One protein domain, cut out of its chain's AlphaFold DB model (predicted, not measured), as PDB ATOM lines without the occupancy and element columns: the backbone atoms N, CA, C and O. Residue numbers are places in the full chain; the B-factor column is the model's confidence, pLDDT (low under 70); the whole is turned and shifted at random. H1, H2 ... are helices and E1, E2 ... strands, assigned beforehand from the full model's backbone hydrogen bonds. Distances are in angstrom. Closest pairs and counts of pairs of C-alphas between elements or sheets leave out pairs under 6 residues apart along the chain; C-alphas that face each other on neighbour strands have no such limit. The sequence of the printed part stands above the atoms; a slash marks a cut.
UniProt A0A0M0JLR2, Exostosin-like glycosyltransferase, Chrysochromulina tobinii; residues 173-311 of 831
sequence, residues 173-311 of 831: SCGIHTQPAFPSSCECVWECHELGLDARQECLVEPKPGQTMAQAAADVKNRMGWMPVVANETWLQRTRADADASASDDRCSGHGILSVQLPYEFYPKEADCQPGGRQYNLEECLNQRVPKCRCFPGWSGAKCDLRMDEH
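What this domain is: This is residues 173 to 311 of the 831 residues of the protein "Exostosin-like glycosyltransferase" of Chrysochromulina tobinii (UniProt A0A0M0JLR2). With little regular structure, this is mostly loops round a small ribbon, E1 and E2, with H3 packed on E1; H1 and H2 run loosely side by side at one end, and residues 260 to 281 loop out to small H4. The printed part has 139 residues, mostly helix by class with 46 in named elements, ordered H1 H2 H3 E1 H4 E2. It is compact, radius of gyration of the C-alphas 16.2 A, spanning 41 by 39 by 30 A.

How they stand to each other: E1, residues 256 to 259, and E2, residues 292 to 295, are antiparallel; N 257 and O 294, 2.9 A, are within hydrogen-bond range. The closest C-alphas of E1 and H3, residues 233 to 246, are Ile 257 and Ser 246, 5.5 A. H1, residues 186 to 193, and H2, residues 213 to 223, are close but not clearly touching, Cys 186 to Val 220 C-alphas 7.1 A, at a shallow tilt of 17 degrees. H4, residues 282 to 286, is apart from H3. Every helix O i to N i+4 pair is within range.

Where its parts are: H3 is 19.8 A long, H2 15.3 A. C-alpha 186 is at (185.792, 137.135, 96.382), C-alpha 295 at (186.131, 146.840, 79.571).

The domain as a whole: The printed part has no cut. Links H1 to H2 and E1 to H4 are long. Residues 260 to 290 are under pLDDT 70.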
ATOM      1  N   SER A 173     184.029 148.426  90.299       64.00
ATOM      2  CA  SER A 173     183.799 146.968  90.261       64.00
ATOM      3  C   SER A 173     182.379 146.523  90.653       64.00
ATOM      4  O   SER A 173     181.966 145.412  90.313       64.00
ATOM      5  N   CYS A 174     181.622 147.382  91.340       73.62
ATOM      6  CA  CYS A 174     180.414 146.997  92.074       73.62
ATOM      7  C   CYS A 174     179.072 147.140  91.319       73.62
ATOM      8  O   CYS A 174     178.041 147.117  91.974       73.62
ATOM      9  N   GLY A 175     179.029 147.290  89.982       62.97
ATOM     10  CA  GLY A 175     177.777 147.513  89.216       62.97
ATOM     11  C   GLY A 175     177.269 146.318  88.373       62.97
ATOM     12  O   GLY A 175     178.060 145.540  87.855       62.97
ATOM     13  N   ILE A 176     175.940 146.185  88.186       49.12
ATOM     14  CA  ILE A 176     175.259 145.125  87.388       49.12
ATOM     15  C   ILE A 176     175.398 145.377  85.876       49.12
ATOM     16  O   ILE A 176     175.490 144.446  85.075       49.12
ATOM     17  N   HIS A 177     175.398 146.649  85.467       48.47
ATOM     18  CA  HIS A 177     175.398 147.064  84.060       48.47
ATOM     19  C   HIS A 177     176.785 147.366  83.487       48.47
ATOM     20  O   HIS A 177     176.880 147.878  82.369       48.47
ATOM     21  N   THR A 178     177.862 146.989  84.178       47.81
ATOM     22  CA  THR A 178     179.223 146.963  83.614       47.81
ATOM     23  C   THR A 178     179.376 145.800  82.625       47.81
ATOM     24  O   THR A 178     180.344 145.046  82.667       47.81
ATOM     25  N   GLN A 179     178.360 145.564  81.790       46.78
ATOM     26  CA  GLN A 179     178.287 144.356  80.999       46.78
ATOM     27  C   GLN A 179     179.403 144.288  79.945       46.78
ATOM     28  O   GLN A 179     179.637 145.283  79.256       46.78
ATOM     29  N   PRO A 180     179.931 143.076  79.690       50.31
ATOM     30  CA  PRO A 180     179.694 141.864  80.489       50.31
ATOM     31  C   PRO A 180     180.692 141.713  81.636       50.31
ATOM     32  O   PRO A 180     181.879 141.965  81.466       50.31
ATOM     33  N   ALA A 181     180.149 141.281  82.779       56.03
ATOM     34  CA  ALA A 181     180.802 140.802  83.993       56.03
ATOM     35  C   ALA A 181     182.325 140.600  83.877       56.03
ATOM     36  O   ALA A 181     182.805 139.515  83.558       56.03
ATOM     37  N   PHE A 182     183.076 141.653  84.189       64.75
ATOM     38  CA  PHE A 182     184.507 141.564  84.446       64.75
ATOM     39  C   PHE A 182     184.762 140.569  85.598       64.75
ATOM     40  O   PHE A 182     184.078 140.696  86.614       64.75
ATOM     41  N   PRO A 183     185.651 139.574  85.499       70.44
ATOM     42  CA  PRO A 183     185.918 138.645  86.601       70.44
ATOM     43  C   PRO A 183     186.304 139.387  87.888       70.44
ATOM     44  O   PRO A 183     187.193 140.230  87.866       70.44
ATOM     45  N   SER A 184     185.644 139.106  89.011       78.44
ATOM     46  CA  SER A 184     185.927 139.777  90.292       78.44
ATOM     47  C   SER A 184     186.220 138.749  91.372       78.44
ATOM     48  O   SER A 184     185.556 137.714  91.438       78.44
ATOM     49  N   SER A 185     187.230 139.015  92.194       82.56
ATOM     50  CA  SER A 185     187.658 138.126  93.268       82.56
ATOM     51  C   SER A 185     186.656 138.207  94.390       82.56
ATOM     52  O   SER A 185     185.945 139.202  94.555       82.56
ATOM     53  N   CYS A 186     186.616 137.160  95.191       85.75
ATOM     54  CA  CYS A 186     185.792 137.135  96.382       85.75
ATOM     55  C   CYS A 186     186.147 138.270  97.361       85.75
ATOM     56  O   CYS A 186     185.245 138.866  97.941       85.75
ATOM     57  N   GLU A 187     187.415 138.672  97.462       86.56
ATOM     58  CA  GLU A 187     187.840 139.850  98.225       86.56
ATOM     59  C   GLU A 187     187.283 141.158  97.645       86.56
ATOM     60  O   GLU A 187     186.765 141.982  98.393       86.56
ATOM     61  N   CYS A 188     187.340 141.343  96.323       84.19
ATOM     62  CA  CYS A 188     186.791 142.531  95.667       84.19
ATOM     63  C   CYS A 188     185.269 142.636  95.857       84.19
ATOM     64  O   CYS A 188     184.746 143.695  96.207       84.19
ATOM     65  N   VAL A 189     184.541 141.529  95.671       83.31
ATOM     66  CA  VAL A 189     183.083 141.522  95.863       83.31
ATOM     67  C   VAL A 189     182.718 141.747  97.334       83.31
ATOM     68  O   VAL A 189     181.738 142.435  97.615       83.31
ATOM     69  N   TRP A 190     183.526 141.256  98.278       85.81
ATOM     70  CA  TRP A 190     183.339 141.545  99.699       85.81
ATOM     71  C   TRP A 190     183.435 143.046 100.010       85.81
ATOM     72  O   TRP A 190     182.594 143.570 100.734       85.81
ATOM     73  N   GLU A 191     184.395 143.775  99.430       85.88
ATOM     74  CA  GLU A 191     184.481 145.234  99.613       85.88
ATOM     75  C   GLU A 191     183.239 145.968  99.073       85.88
ATOM     76  O   GLU A 191     182.765 146.926  99.687       85.88
ATOM     77  N   CYS A 192     182.660 145.495  97.962       83.38
ATOM     78  CA  CYS A 192     181.382 146.004  97.456       83.38
ATOM     79  C   CYS A 192     180.227 145.727  98.435       83.38
ATOM     80  O   CYS A 192     179.425 146.623  98.723       83.38
ATOM     81  N   HIS A 193     180.156 144.505  98.971       83.88
ATOM     82  CA  HIS A 193     179.146 144.088  99.947       83.88
ATOM     83  C   HIS A 193     179.182 144.949 101.217       83.88
ATOM     84  O   HIS A 193     178.149 145.430 101.690       83.88
ATOM     85  N   GLU A 194     180.384 145.245 101.713       85.19
ATOM     86  CA  GLU A 194     180.631 146.096 102.884       85.19
ATOM     87  C   GLU A 194     180.214 147.563 102.695       85.19
ATOM     88  O   GLU A 194     180.180 148.329 103.661       85.19
ATOM     89  N   LEU A 195     179.829 147.971 101.485       81.94
ATOM     90  CA  LEU A 195     179.201 149.267 101.205       81.94
ATOM     91  C   LEU A 195     177.727 149.151 100.795       81.94
ATOM     92  O   LEU A 195     177.083 150.163 100.528       81.94
ATOM     93  N   GLY A 196     177.171 147.939 100.774       83.81
ATOM     94  CA  GLY A 196     175.832 147.682 100.252       83.81
ATOM     95  C   GLY A 196     175.755 147.893  98.740       83.81
ATOM     96  O   GLY A 196     174.708 148.274  98.235       83.81
ATOM     97  N   LEU A 197     176.847 147.679  98.008       81.12
ATOM     98  CA  LEU A 197     176.919 147.791  96.548       81.12
ATOM     99  C   LEU A 197     176.916 146.398  95.897       81.12
ATOM    100  O   LEU A 197     177.662 146.122  94.959       81.12
ATOM    101  N   ASP A 198     176.072 145.491  96.393       73.44
ATOM    102  CA  ASP A 198     175.961 144.130  95.860       73.44
ATOM    103  C   ASP A 198     175.283 144.116  94.494       73.44
ATOM    104  O   ASP A 198     174.063 143.975  94.373       73.44
ATOM    105  N   ALA A 199     176.072 144.246  93.438       68.38
ATOM    106  CA  ALA A 199     175.628 143.952  92.082       68.38
ATOM    107  C   ALA A 199     175.858 142.497  91.674       68.38
ATOM    108  O   ALA A 199     175.094 141.939  90.888       68.38
ATOM    109  N   ARG A 200     176.948 141.899  92.160       67.06
ATOM    110  CA  ARG A 200     177.414 140.590  91.706       67.06
ATOM    111  C   ARG A 200     176.648 139.470  92.397       67.06
ATOM    112  O   ARG A 200     176.182 139.602  93.528       67.06
ATOM    113  N   GLN A 201     176.505 138.368  91.673       65.00
ATOM    114  CA  GLN A 201     175.926 137.127  92.182       65.00
ATOM    115  C   GLN A 201     176.972 136.022  92.309       65.00
ATOM    116  O   GLN A 201     176.635 134.943  92.765       65.00
ATOM    117  N   GLU A 202     178.217 136.276  91.918       73.50
ATOM    118  CA  GLU A 202     179.297 135.303  91.996       73.50
ATOM    119  C   GLU A 202     180.646 136.008  92.118       73.50
ATOM    120  O   GLU A 202     180.797 137.173  91.727       73.50
ATOM    121  N   CYS A 203     181.621 135.282  92.651       80.62
ATOM    122  CA  CYS A 203     183.001 135.723  92.751       80.62
ATOM    123  C   CYS A 203     183.967 134.580  92.436       80.62
ATOM    124  O   CYS A 203     183.636 133.403  92.599       80.62
ATOM    125  N   LEU A 204     185.168 134.940  91.988       82.44
ATOM    126  CA  LEU A 204     186.260 134.012  91.744       82.44
ATOM    127  C   LEU A 204     187.090 133.820  93.014       82.44
ATOM    128  O   LEU A 204     187.552 134.795  93.610       82.44
ATOM    129  N   VAL A 205     187.302 132.565  93.411       87.69
ATOM    130  CA  VAL A 205     188.153 132.233  94.562       87.69
ATOM    131  C   VAL A 205     189.617 132.363  94.190       87.69
ATOM    132  O   VAL A 205     190.067 131.761  93.216       87.69
ATOM    133  N   GLU A 206     190.375 133.076  95.020       87.38
ATOM    134  CA  GLU A 206     191.828 133.141  94.921       87.38
ATOM    135  C   GLU A 206     192.463 132.493  96.165       87.38
ATOM    136  O   GLU A 206     192.341 133.030  97.268       87.38
ATOM    137  N   PRO A 207     193.123 131.325  96.037       87.94
ATOM    138  CA  PRO A 207     193.768 130.684  97.175       87.94
ATOM    139  C   PRO A 207     194.975 131.493  97.657       87.94
ATOM    140  O   PRO A 207     195.795 131.960  96.860       87.94
ATOM    141  N   LYS A 208     195.104 131.634  98.980       88.75
ATOM    142  CA  LYS A 208     196.287 132.239  99.607       88.75
ATOM    143  C   LYS A 208     197.518 131.336  99.434       88.75
ATOM    144  O   LYS A 208     197.366 130.132  99.219       88.75
ATOM    145  N   PRO A 209     198.748 131.870  99.574       89.19
ATOM    146  CA  PRO A 209     199.956 131.048  99.543       89.19
ATOM    147  C   PRO A 209     199.865 129.862 100.518       89.19
ATOM    148  O   PRO A 209     199.605 130.053 101.704       89.19
ATOM    149  N   GLY A 210     200.063 128.641 100.009       89.50
ATOM    150  CA  GLY A 210     199.978 127.399 100.792       89.50
ATOM    151  C   GLY A 210     198.563 126.838 100.995       89.50
ATOM    152  O   GLY A 210     198.419 125.798 101.633       89.50
ATOM    153  N   GLN A 211     197.529 127.484 100.452       91.81
ATOM    154  CA  GLN A 211     196.140 127.042 100.545       91.81
ATOM    155  C   GLN A 211     195.710 126.294  99.276       91.81
ATOM    156  O   GLN A 211     195.999 126.721  98.159       91.81
ATOM    157  N   THR A 212     194.976 125.193  99.431       92.38
ATOM    158  CA  THR A 212     194.320 124.516  98.298       92.38
ATOM    159  C   THR A 212     193.068 125.278  97.853       92.38
ATOM    160  O   THR A 212     192.424 125.954  98.657       92.38
ATOM    161  N   MET A 213     192.652 125.118  96.592       89.06
ATOM    162  CA  MET A 213     191.420 125.740  96.083       89.06
ATOM    163  C   MET A 213     190.180 125.357  96.912       89.06
ATOM    164  O   MET A 213     189.333 126.201  97.188       89.06
ATOM    165  N   ALA A 214     190.097 124.103  97.369       88.69
ATOM    166  CA  ALA A 214     189.000 123.628  98.210       88.69
ATOM    167  C   ALA A 214     188.970 124.320  99.583       88.69
ATOM    168  O   ALA A 214     187.903 124.714 100.050       88.69
ATOM    169  N   GLN A 215     190.134 124.514 100.212       91.50
ATOM    170  CA  GLN A 215     190.238 125.259 101.471       91.50
ATOM    171  C   GLN A 215     189.856 126.730 101.278       91.50
ATOM    172  O   GLN A 215     189.116 127.273 102.089       91.50
ATOM    173  N   ALA A 216     190.308 127.361 100.192       90.12
ATOM    174  CA  ALA A 216     189.969 128.751  99.893       90.12
ATOM    175  C   ALA A 216     188.468 128.927  99.625       90.12
ATOM    176  O   ALA A 216     187.840 129.849 100.142       90.12
ATOM    177  N   ALA A 217     187.864 127.998  98.881       89.38
ATOM    178  CA  ALA A 217     186.428 127.987  98.638       89.38
ATOM    179  C   ALA A 217     185.628 127.778  99.932       89.38
ATOM    180  O   ALA A 217     184.603 128.430 100.124       89.38
ATOM    181  N   ALA A 218     186.098 126.908 100.833       90.25
ATOM    182  CA  ALA A 218     185.480 126.705 102.140       90.25
ATOM    183  C   ALA A 218     185.555 127.973 103.009       90.25
ATOM    184  O   ALA A 218     184.539 128.374 103.574       90.25
ATOM    185  N   ASP A 219     186.706 128.648 103.059       89.88
ATOM    186  CA  ASP A 219     186.874 129.917 103.782       89.88
ATOM    187  C   ASP A 219     185.936 131.002 103.246       89.88
ATOM    188  O   ASP A 219     185.242 131.678 104.011       89.88
ATOM    189  N   VAL A 220     185.878 131.142 101.919       89.06
ATOM    190  CA  VAL A 220     184.968 132.068 101.242       89.06
ATOM    191  C   VAL A 220     183.521 131.722 101.567       89.06
ATOM    192  O   VAL A 220     182.773 132.612 101.950       89.06
ATOM    193  N   LYS A 221     183.117 130.452 101.483       86.56
ATOM    194  CA  LYS A 221     181.747 130.014 101.790       86.56
ATOM    195  C   LYS A 221     181.380 130.245 103.258       86.56
ATOM    196  O   LYS A 221     180.257 130.642 103.543       86.56
ATOM    197  N   ASN A 222     182.318 130.062 104.184       88.50
ATOM    198  CA  ASN A 222     182.100 130.356 105.601       88.50
ATOM    199  C   ASN A 222     181.877 131.856 105.845       88.50
ATOM    200  O   ASN A 222     181.107 132.233 106.725       88.50
ATOM    201  N   ARG A 223     182.529 132.716 105.056       85.69
ATOM    202  CA  ARG A 223     182.442 134.177 105.188       85.69
ATOM    203  C   ARG A 223     181.291 134.795 104.380       85.69
ATOM    204  O   ARG A 223     180.670 135.753 104.824       85.69
ATOM    205  N   MET A 224     181.002 134.232 103.210       82.19
ATOM    206  CA  MET A 224     180.050 134.694 102.191       82.19
ATOM    207  C   MET A 224     179.063 133.588 101.802       82.19
ATOM    208  O   MET A 224     178.783 133.378 100.626       82.19
ATOM    209  N   GLY A 225     178.500 132.873 102.779       79.25
ATOM    210  CA  GLY A 225     177.617 131.721 102.524       79.25
ATOM    211  C   GLY A 225     176.341 132.027 101.726       79.25
ATOM    212  O   GLY A 225     175.666 131.110 101.272       79.25
ATOM    213  N   TRP A 226     176.019 133.308 101.533       76.69
ATOM    214  CA  TRP A 226     174.907 133.793 100.715       76.69
ATOM    215  C   TRP A 226     175.248 133.931  99.221       76.69
ATOM    216  O   TRP A 226     174.340 134.132  98.412       76.69
ATOM    217  N   MET A 227     176.530 133.878  98.852       74.31
ATOM    218  CA  MET A 227     177.003 134.132  97.494       74.31
ATOM    219  C   MET A 227     177.473 132.838  96.823       74.31
ATOM    220  O   MET A 227     178.266 132.104  97.408       74.31
ATOM    221  N   PRO A 228     177.031 132.564  95.587       72.62
ATOM    222  CA  PRO A 228     177.680 131.602  94.707       72.62
ATOM    223  C   PRO A 228     179.180 131.877  94.546       72.62
ATOM    224  O   PRO A 228     179.617 133.024  94.439       72.62
ATOM    225  N   VAL A 229     179.973 130.809  94.517       75.75
ATOM    226  CA  VAL A 229     181.437 130.874  94.509       75.75
ATOM    227  C   VAL A 229     181.968 130.049  93.344       75.75
ATOM    228  O   VAL A 229     181.687 128.855  93.255       75.75
ATOM    229  N   VAL A 230     182.775 130.664  92.480       73.88
ATOM    230  CA  VAL A 230     183.448 129.973  91.375       73.88
ATOM    231  C   VAL A 230     184.839 129.548  91.841       73.88
ATOM    232  O   VAL A 230     185.774 130.347  91.886       73.88
ATOM    233  N   ALA A 231     184.979 128.272  92.196       82.50
ATOM    234  CA  ALA A 231     186.238 127.659  92.615       82.50
ATOM    235  C   ALA A 231     186.802 126.768  91.493       82.50
ATOM    236  O   ALA A 231     186.740 125.542  91.561       82.50
ATOM    237  N   ASN A 232     187.310 127.391  90.425       82.56
ATOM    238  CA  ASN A 232     187.850 126.692  89.256       82.56
ATOM    239  C   ASN A 232     189.268 127.185  88.942       82.56
ATOM    240  O   ASN A 232     189.460 128.303  88.465       82.56
ATOM    241  N   GLU A 233     190.260 126.336  89.205       82.69
ATOM    242  CA  GLU A 233     191.676 126.685  89.073       82.69
ATOM    243  C   GLU A 233     192.103 126.934  87.624       82.69
ATOM    244  O   GLU A 233     192.764 127.932  87.344       82.69
ATOM    245  N   THR A 234     191.657 126.095  86.687       80.50
ATOM    246  CA  THR A 234     191.926 126.276  85.254       80.50
ATOM    247  C   THR A 234     191.394 127.617  84.761       80.50
ATOM    248  O   THR A 234     192.055 128.325  84.001       80.50
ATOM    249  N   TRP A 235     190.191 127.979  85.204       76.31
ATOM    250  CA  TRP A 235     189.568 129.234  84.813       76.31
ATOM    251  C   TRP A 235     190.283 130.437  85.439       76.31
ATOM    252  O   TRP A 235     190.599 131.378  84.720       76.31
ATOM    253  N   LEU A 236     190.641 130.368  86.727       80.62
ATOM    254  CA  LEU A 236     191.446 131.392  87.405       80.62
ATOM    255  C   LEU A 236     192.777 131.646  86.687       80.62
ATOM    256  O   LEU A 236     193.131 132.797  86.429       80.62
ATOM    257  N   GLN A 237     193.510 130.584  86.342       82.69
ATOM    258  CA  GLN A 237     194.785 130.694  85.629       82.69
ATOM    259  C   GLN A 237     194.604 131.317  84.244       82.69
ATOM    260  O   GLN A 237     195.374 132.199  83.865       82.69
ATOM    261  N   ARG A 238     193.555 130.918  83.515       78.81
ATOM    262  CA  ARG A 238     193.219 131.522  82.222       78.81
ATOM    263  C   ARG A 238     192.902 133.008  82.356       78.81
ATOM    264  O   ARG A 238     193.420 133.792  81.577       78.81
ATOM    265  N   THR A 239     192.098 133.410  83.339       77.88
ATOM    266  CA  THR A 239     191.782 134.827  83.555       77.88
ATOM    267  C   THR A 239     193.026 135.643  83.903       77.88
ATOM    268  O   THR A 239     193.151 136.761  83.414       77.88
ATOM    269  N   ARG A 240     193.971 135.089  84.684       80.31
ATOM    270  CA  ARG A 240     195.265 135.746  84.957       80.31
ATOM    271  C   ARG A 240     196.066 135.933  83.673       80.31
ATOM    272  O   ARG A 240     196.480 137.045  83.384       80.31
ATOM    273  N   ALA A 241     196.193 134.878  82.872       79.88
ATOM    274  CA  ALA A 241     196.903 134.942  81.600       79.88
ATOM    275  C   ALA A 241     196.255 135.933  80.614       79.88
ATOM    276  O   ALA A 241     196.964 136.722  79.993       79.88
ATOM    277  N   ASP A 242     194.921 135.932  80.499       77.88
ATOM    278  CA  ASP A 242     194.178 136.889  79.672       77.88
ATOM    279  C   ASP A 242     194.414 138.329  80.175       77.88
ATOM    280  O   ASP A 242     194.625 139.233  79.367       77.88
ATOM    281  N   ALA A 243     194.411 138.561  81.495       76.81
ATOM    282  CA  ALA A 243     194.682 139.870  82.095       76.81
ATOM    283  C   ALA A 243     196.114 140.356  81.818       76.81
ATOM    284  O   ALA A 243     196.293 141.479  81.349       76.81
ATOM    285  N   ASP A 244     197.114 139.498  82.033       77.31
ATOM    286  CA  ASP A 244     198.525 139.808  81.784       77.31
ATOM    287  C   ASP A 244     198.776 140.104  80.293       77.31
ATOM    288  O   ASP A 244     199.478 141.055  79.944       77.31
ATOM    289  N   ALA A 245     198.150 139.335  79.395       73.31
ATOM    290  CA  ALA A 245     198.226 139.554  77.952       73.31
ATOM    291  C   ALA A 245     197.505 140.836  77.506       73.31
ATOM    292  O   ALA A 245     197.900 141.456  76.522       73.31
ATOM    293  N   SER A 246     196.477 141.276  78.233       72.88
ATOM    294  CA  SER A 246     195.708 142.472  77.871       72.88
ATOM    295  C   SER A 246     196.517 143.765  77.986       72.88
ATOM    296  O   SER A 246     196.201 144.742  77.311       72.88
ATOM    297  N   ALA A 247     197.595 143.768  78.774       64.94
ATOM    298  CA  ALA A 247     198.540 144.881  78.827       64.94
ATOM    299  C   ALA A 247     199.371 145.040  77.537       64.94
ATOM    300  O   ALA A 247     199.961 146.098  77.326       64.94
ATOM    301  N   SER A 248     199.427 144.013  76.678       65.38
ATOM    302  CA  SER A 248     200.184 144.006  75.416       65.38
ATOM    303  C   SER A 248     199.315 143.839  74.160       65.38
ATOM    304  O   SER A 248     199.847 143.792  73.052       65.38
ATOM    305  N   ASP A 249     197.987 143.771  74.312       66.69
ATOM    306  CA  ASP A 249     197.037 143.499  73.230       66.69
ATOM    307  C   ASP A 249     196.241 144.752  72.811       66.69
ATOM    308  O   ASP A 249     195.368 145.241  73.535       66.69
ATOM    309  N   ASP A 250     196.472 145.221  71.581       73.19
ATOM    310  CA  ASP A 250     195.761 146.356  70.970       73.19
ATOM    311  C   ASP A 250     194.257 146.100  70.737       73.19
ATOM    312  O   ASP A 250     193.506 147.014  70.376       73.19
ATOM    313  N   ARG A 251     193.766 144.865  70.925       78.69
ATOM    314  CA  ARG A 251     192.342 144.538  70.748       78.69
ATOM    315  C   ARG A 251     191.451 145.170  71.810       78.69
ATOM    316  O   ARG A 251     190.315 145.495  71.472       78.69
ATOM    317  N   CYS A 252     191.950 145.360  73.035       80.56
ATOM    318  CA  CYS A 252     191.200 145.960  74.148       80.56
ATOM    319  C   CYS A 252     191.780 147.297  74.629       80.56
ATOM    320  O   CYS A 252     191.459 147.735  75.734       80.56
ATOM    321  N   SER A 253     192.647 147.918  73.819       81.25
ATOM    322  CA  SER A 253     193.219 149.249  74.064       81.25
ATOM    323  C   SER A 253     193.886 149.415  75.440       81.25
ATOM    324  O   SER A 253     193.942 150.521  75.962       81.25
ATOM    325  N   GLY A 254     194.354 148.324  76.062       78.31
ATOM    326  CA  GLY A 254     194.885 148.336  77.434       78.31
ATOM    327  C   GLY A 254     193.853 148.683  78.521       78.31
ATOM    328  O   GLY A 254     194.215 148.952  79.666       78.31
ATOM    329  N   HIS A 255     192.563 148.702  78.177       77.94
ATOM    330  CA  HIS A 255     191.460 149.148  79.030       77.94
ATOM    331  C   HIS A 255     190.380 148.076  79.213       77.94
ATOM    332  O   HIS A 255     189.241 148.372  79.575       77.94
ATOM    333  N   GLY A 256     190.716 146.813  78.976       77.94
ATOM    334  CA  GLY A 256     189.836 145.682  79.223       77.94
ATOM    335  C   GLY A 256     190.560 144.357  79.065       77.94
ATOM    336  O   GLY A 256     191.691 144.325  78.597       77.94
ATOM    337  N   ILE A 257     189.884 143.266  79.427       78.31
ATOM    338  CA  ILE A 257     190.402 141.904  79.255       78.31
ATOM    339  C   ILE A 257     189.718 141.244  78.067       78.31
ATOM    340  O   ILE A 257     188.485 141.208  78.009       78.31
ATOM    341  N   LEU A 258     190.487 140.676  77.139       79.50
ATOM    342  CA  LEU A 258     189.912 139.846  76.086       79.50
ATOM    343  C   LEU A 258     189.585 138.458  76.637       79.50
ATOM    344  O   LEU A 258     190.441 137.583  76.678       79.50
ATOM    345  N   SER A 259     188.330 138.234  77.021       71.75
ATOM    346  CA  SER A 259     187.921 136.930  77.541       71.75
ATOM    347  C   SER A 259     186.512 136.539  77.110       71.75
ATOM    348  O   SER A 259     185.689 137.362  76.694       71.75
ATOM    349  N   VAL A 260     186.233 135.241  77.194       66.94
ATOM    350  CA  VAL A 260     184.872 134.704  77.074       66.94
ATOM    351  C   VAL A 260     184.071 135.075  78.327       66.94
ATOM    352  O   VAL A 260     184.638 135.388  79.371       66.94
ATOM    353  N   GLN A 261     182.738 135.118  78.240       61.22
ATOM    354  CA  GLN A 261     181.927 135.371  79.439       61.22
ATOM    355  C   GLN A 261     182.146 134.243  80.459       61.22
ATOM    356  O   GLN A 261     182.230 133.083  80.058       61.22
ATOM    357  N   LEU A 262     182.226 134.585  81.752       54.91
ATOM    358  CA  LEU A 262     182.153 133.614  82.851       54.91
ATOM    359  C   LEU A 262     181.028 132.592  82.584       54.91
ATOM    360  O   LEU A 262     179.939 133.009  82.162       54.91
ATOM    361  N   PRO A 263     181.253 131.287  82.827       47.28
ATOM    362  CA  PRO A 263     180.179 130.309  82.823       47.28
ATOM    363  C   PRO A 263     179.308 130.550  84.058       47.28
ATOM    364  O   PRO A 263     179.558 130.014  85.129       47.28
ATOM    365  N   TYR A 264     178.285 131.383  83.912       49.56
ATOM    366  CA  TYR A 264     177.191 131.438  84.870       49.56
ATOM    367  C   TYR A 264     176.449 130.098  84.761       49.56
ATOM    368  O   TYR A 264     175.954 129.761  83.684       49.56
ATOM    369  N   GLU A 265     176.360 129.319  85.839       42.44
ATOM    370  CA  GLU A 265     175.692 128.000  85.843       42.44
ATOM    371  C   GLU A 265     174.188 128.057  85.476       42.44
ATOM    372  O   GLU A 265     173.558 127.020  85.275       42.44
ATOM    373  N   PHE A 266     173.614 129.257  85.330       44.09
ATOM    374  CA  PHE A 266     172.240 129.497  84.877       44.09
ATOM    375  C   PHE A 266     172.124 130.000  83.422       44.09
ATOM    376  O   PHE A 266     171.017 130.343  82.997       44.09
ATOM    377  N   TYR A 267     173.213 130.090  82.647       52.12
ATOM    378  CA  TYR A 267     173.066 130.312  81.203       52.12
ATOM    379  C   TYR A 267     172.530 129.044  80.523       52.12
ATOM    380  O   TYR A 267     172.832 127.934  80.970       52.12
ATOM    381  N   PRO A 268     171.717 129.197  79.461       49.12
ATOM    382  CA  PRO A 268     171.157 128.071  78.724       49.12
ATOM    383  C   PRO A 268     172.245 127.068  78.348       49.12
ATOM    384  O   PRO A 268     173.289 127.440  77.802       49.12
ATOM    385  N   LYS A 269     171.994 125.783  78.616       53.09
ATOM    386  CA  LYS A 269     172.826 124.710  78.067       53.09
ATOM    387  C   LYS A 269     172.691 124.746  76.547       53.09
ATOM    388  O   LYS A 269     171.722 125.269  76.010       53.09
ATOM    389  N   GLU A 270     173.631 124.147  75.824       51.53
ATOM    390  CA  GLU A 270     173.602 124.114  74.351       51.53
ATOM    391  C   GLU A 270     172.272 123.578  73.783       51.53
ATOM    392  O   GLU A 270     171.809 124.041  72.743       51.53
ATOM    393  N   ALA A 271     171.605 122.683  74.518       55.78
ATOM    394  CA  ALA A 271     170.274 122.171  74.197       55.78
ATOM    395  C   ALA A 271     169.152 123.234  74.246       55.78
ATOM    396  O   ALA A 271     168.169 123.117  73.512       55.78
ATOM    397  N   ASP A 272     169.309 124.275  75.067       53.81
ATOM    398  CA  ASP A 272     168.328 125.340  75.311       53.81
ATOM    399  C   ASP A 272     168.433 126.489  74.279       53.81
ATOM    400  O   ASP A 272     167.569 127.367  74.222       53.81
ATOM    401  N   CYS A 273     169.477 126.488  73.440       57.88
ATOM    402  CA  CYS A 273     169.748 127.507  72.424       57.88
ATOM    403  C   CYS A 273     169.163 127.098  71.059       57.88
ATOM    404  O   CYS A 273     169.850 126.501  70.232       57.88
ATOM    405  N   GLN A 274     167.893 127.432  70.800       54.91
ATOM    406  CA  GLN A 274     167.217 127.129  69.529       54.91
ATOM    407  C   GLN A 274     166.932 128.406  68.712       54.91
ATOM    408  O   GLN A 274     166.507 129.415  69.287       54.91
ATOM    409  N   PRO A 275     167.096 128.393  67.372       51.16
ATOM    410  CA  PRO A 275     166.681 129.506  66.519       51.16
ATOM    411  C   PRO A 275     165.186 129.816  66.716       51.16
ATOM    412  O   PRO A 275     164.333 128.964  66.481       51.16
ATOM    413  N   GLY A 276     164.857 131.032  67.163       54.34
ATOM    414  CA  GLY A 276     163.468 131.474  67.367       54.34
ATOM    415  C   GLY A 276     162.820 131.092  68.710       54.34
ATOM    416  O   GLY A 276     161.621 131.313  68.882       54.34
ATOM    417  N   GLY A 277     163.575 130.547  69.672       49.34
ATOM    418  CA  GLY A 277     163.081 130.284  71.029       49.34
ATOM    419  C   GLY A 277     162.758 131.565  71.817       49.34
ATOM    420  O   GLY A 277     163.445 132.575  71.696       49.34
ATOM    421  N   ARG A 278     161.707 131.533  72.653       48.22
ATOM    422  CA  ARG A 278     161.289 132.671  73.508       48.22
ATOM    423  C   ARG A 278     162.151 132.870  74.762       48.22
ATOM    424  O   ARG A 278     161.998 133.899  75.412       48.22
ATOM    425  N   GLN A 279     162.981 131.891  75.133       45.47
ATOM    426  CA  GLN A 279     163.703 131.905  76.410       45.47
ATOM    427  C   GLN A 279     165.104 132.522  76.296       45.47
ATOM    428  O   GLN A 279     165.442 133.347  77.134       45.47
ATOM    429  N   TYR A 280     165.859 132.191  75.242       48.03
ATOM    430  CA  TYR A 280     167.163 132.782  74.911       48.03
ATOM    431  C   TYR A 280     167.351 132.758  73.391       48.03
ATOM    432  O   TYR A 280     167.001 131.762  72.752       48.03
ATOM    433  N   ASN A 281     167.865 133.836  72.792       52.50
ATOM    434  CA  ASN A 281     168.109 133.850  71.346       52.50
ATOM    435  C   ASN A 281     169.489 133.229  71.012       52.50
ATOM    436  O   ASN A 281     170.406 133.216  71.832       52.50
ATOM    437  N   LEU A 282     169.652 132.692  69.797       52.38
ATOM    438  CA  LEU A 282     170.901 132.044  69.357       52.38
ATOM    439  C   LEU A 282     172.112 132.998  69.407       52.38
ATOM    440  O   LEU A 282     173.237 132.573  69.652       52.38
ATOM    441  N   GLU A 283     171.881 134.295  69.209       50.97
ATOM    442  CA  GLU A 283     172.906 135.338  69.227       50.97
ATOM    443  C   GLU A 283     173.473 135.573  70.642       50.97
ATOM    444  O   GLU A 283     174.683 135.726  70.806       50.97
ATOM    445  N   GLU A 284     172.642 135.509  71.687       53.53
ATOM    446  CA  GLU A 284     173.031 135.534  73.103       53.53
ATOM    447  C   GLU A 284     173.884 134.319  73.466       53.53
ATOM    448  O   GLU A 284     174.883 134.473  74.168       53.53
ATOM    449  N   CYS A 285     173.554 133.140  72.934       56.59
ATOM    450  CA  CYS A 285     174.357 131.933  73.130       56.59
ATOM    451  C   CYS A 285     175.711 132.001  72.394       56.59
ATOM    452  O   CYS A 285     176.747 131.631  72.946       56.59
ATOM    453  N   LEU A 286     175.743 132.514  71.158       51.50
ATOM    454  CA  LEU A 286     176.982 132.676  70.382       51.50
ATOM    455  C   LEU A 286     177.900 133.767  70.960       51.50
ATOM    456  O   LEU A 286     179.124 133.614  70.956       51.50
ATOM    457  N   ASN A 287     177.325 134.825  71.544       52.56
ATOM    458  CA  ASN A 287     178.056 135.899  72.226       52.56
ATOM    459  C   ASN A 287     178.896 135.423  73.428       52.56
ATOM    460  O   ASN A 287     179.760 136.173  73.885       52.56
ATOM    461  N   GLN A 288     178.671 134.201  73.920       57.31
ATOM    462  CA  GLN A 288     179.414 133.599  75.031       57.31
ATOM    463  C   GLN A 288     180.668 132.834  74.582       57.31
ATOM    464  O   GLN A 288     181.561 132.602  75.395       57.31
ATOM    465  N   ARG A 289     180.761 132.454  73.299       58.41
ATOM    466  CA  ARG A 289     181.839 131.597  72.766       58.41
ATOM    467  C   ARG A 289     182.961 132.373  72.078       58.41
ATOM    468  O   ARG A 289     184.045 131.834  71.880       58.41
ATOM    469  N   VAL A 290     182.711 133.634  71.731       62.47
ATOM    470  CA  VAL A 290     183.697 134.525  71.111       62.47
ATOM    471  C   VAL A 290     184.294 135.428  72.197       62.47
ATOM    472  O   VAL A 290     183.529 136.135  72.858       62.47
ATOM    473  N   PRO A 291     185.625 135.430  72.403       71.62
ATOM    474  CA  PRO A 291     186.270 136.378  73.304       71.62
ATOM    475  C   PRO A 291     185.940 137.813  72.883       71.62
ATOM    476  O   PRO A 291     186.083 138.172  71.714       71.62
ATOM    477  N   LYS A 292     185.488 138.634  73.831       75.50
ATOM    478  CA  LYS A 292     185.228 140.064  73.619       75.50
ATOM    479  C   LYS A 292     185.974 140.863  74.670       75.50
ATOM    480  O   LYS A 292     186.191 140.366  75.773       75.50
ATOM    481  N   CYS A 293     186.319 142.102  74.344       77.62
ATOM    482  CA  CYS A 293     186.907 142.993  75.327       77.62
ATOM    483  C   CYS A 293     185.893 143.292  76.427       77.62
ATOM    484  O   CYS A 293     184.812 143.837  76.190       77.62
ATOM    485  N   ARG A 294     186.231 142.858  77.637       76.62
ATOM    486  CA  ARG A 294     185.518 143.169  78.870       76.62
ATOM    487  C   ARG A 294     186.162 144.412  79.449       76.62
ATOM    488  O   ARG A 294     187.222 144.322  80.062       76.62
ATOM    489  N   CYS A 295     185.550 145.561  79.191       73.75
ATOM    490  CA  CYS A 295     186.131 146.840  79.571       73.75
ATOM    491  C   CYS A 295     186.278 146.960  81.076       73.75
ATOM    492  O   CYS A 295     185.368 146.612  81.836       73.75
ATOM    493  N   PHE A 296     187.431 147.474  81.488       70.69
ATOM    494  CA  PHE A 296     187.619 147.951  82.838       70.69
ATOM    495  C   PHE A 296     186.562 149.020  83.129       70.69
ATOM    496  O   PHE A 296     186.128 149.744  82.223       70.69
ATOM    497  N   PRO A 297     186.097 149.128  84.379       66.50
ATOM    498  CA  PRO A 297     185.054 150.087  84.682       66.50
ATOM    499  C   PRO A 297     185.492 151.527  84.371       66.50
ATOM    500  O   PRO A 297     186.640 151.893  84.596       66.50
ATOM    501  N   GLY A 298     184.572 152.341  83.847       66.38
ATOM    502  CA  GLY A 298     184.888 153.677  83.322       66.38
ATOM    503  C   GLY A 298     185.243 153.694  81.832       66.38
ATOM    504  O   GLY A 298     185.299 154.773  81.249       66.38
ATOM    505  N   TRP A 299     185.378 152.525  81.199       72.19
ATOM    506  CA  TRP A 299     185.606 152.371  79.763       72.19
ATOM    507  C   TRP A 299     184.464 151.620  79.081       72.19
ATOM    508  O   TRP A 299     183.752 150.813  79.683       72.19
ATOM    509  N   SER A 300     184.265 151.907  77.801       73.44
ATOM    510  CA  SER A 300     183.237 151.298  76.962       73.44
ATOM    511  C   SER A 300     183.696 151.230  75.502       73.44
ATOM    512  O   SER A 300     184.816 151.609  75.178       73.44
ATOM    513  N   GLY A 301     182.839 150.730  74.612       72.69
ATOM    514  CA  GLY A 301     183.200 150.468  73.216       72.69
ATOM    515  C   GLY A 301     183.624 149.018  72.994       72.69
ATOM    516  O   GLY A 301     183.855 148.265  73.940       72.69
ATOM    517  N   ALA A 302     183.682 148.592  71.731       78.06
ATOM    518  CA  ALA A 302     184.016 147.208  71.382       78.06
ATOM    519  C   ALA A 302     185.467 146.838  71.740       78.06
ATOM    520  O   ALA A 302     185.754 145.660  71.948       78.06
ATOM    521  N   LYS A 303     186.346 147.846  71.821       82.56
ATOM    522  CA  LYS A 303     187.756 147.728  72.199       82.56
ATOM    523  C   LYS A 303     188.086 148.411  73.524       82.56
ATOM    524  O   LYS A 303     189.251 148.480  73.876       82.56
ATOM    525  N   CYS A 304     187.091 148.900  74.262       78.88
ATOM    526  CA  CYS A 304     187.322 149.639  75.509       78.88
ATOM    527  C   CYS A 304     188.117 150.938  75.324       78.88
ATOM    528  O   CYS A 304     188.778 151.409  76.238       78.88
ATOM    529  N   ASP A 305     188.021 151.526  74.141       80.88
ATOM    530  CA  ASP A 305     188.683 152.750  73.704       80.88
ATOM    531  C   ASP A 305     187.906 154.024  74.065       80.88
ATOM    532  O   ASP A 305     188.434 155.127  73.957       80.88
ATOM    533  N   LEU A 306     186.654 153.887  74.514       75.94
ATOM    534  CA  LEU A 306     185.805 155.018  74.863       75.94
ATOM    535  C   LEU A 306     185.781 155.238  76.369       75.94
ATOM    536  O   LEU A 306     185.205 154.444  77.123       75.94
ATOM    537  N   ARG A 307     186.330 156.373  76.792       70.94
ATOM    538  CA  ARG A 307     186.184 156.883  78.149       70.94
ATOM    539  C   ARG A 307     184.736 157.236  78.422       70.94
ATOM    540  O   ARG A 307     184.142 158.089  77.763       70.94
ATOM    541  N   MET A 308     184.150 156.594  79.426       63.75
ATOM    542  CA  MET A 308     182.771 156.876  79.791       63.75
ATOM    543  C   MET A 308     182.609 158.336  80.220       63.75
ATOM    544  O   MET A 308     181.561 158.897  79.926       63.75
ATOM    545  N   ASP A 309     183.607 158.940  80.877       59.72
ATOM    546  CA  ASP A 309     183.624 160.332  81.362       59.72
ATOM    547  C   ASP A 309     183.737 161.402  80.261       59.72
ATOM    548  O   ASP A 309     183.332 162.539  80.491       59.72
ATOM    549  N   GLU A 310     184.194 161.050  79.056       60.00
ATOM    550  CA  GLU A 310     184.282 161.977  77.913       60.00
ATOM    551  C   GLU A 310     182.954 162.127  77.155       60.00
ATOM    552  O   GLU A 310     182.751 163.060  76.375       60.00
ATOM    553  N   HIS A 311     181.996 161.241  77.413       58.91
ATOM    554  CA  HIS A 311     180.649 161.368  76.886       58.91
ATOM    555  C   HIS A 311     179.846 162.343  77.757       58.91
ATOM    556  O   HIS A 311     179.181 161.955  78.713       58.91
TER     557      HIS A 311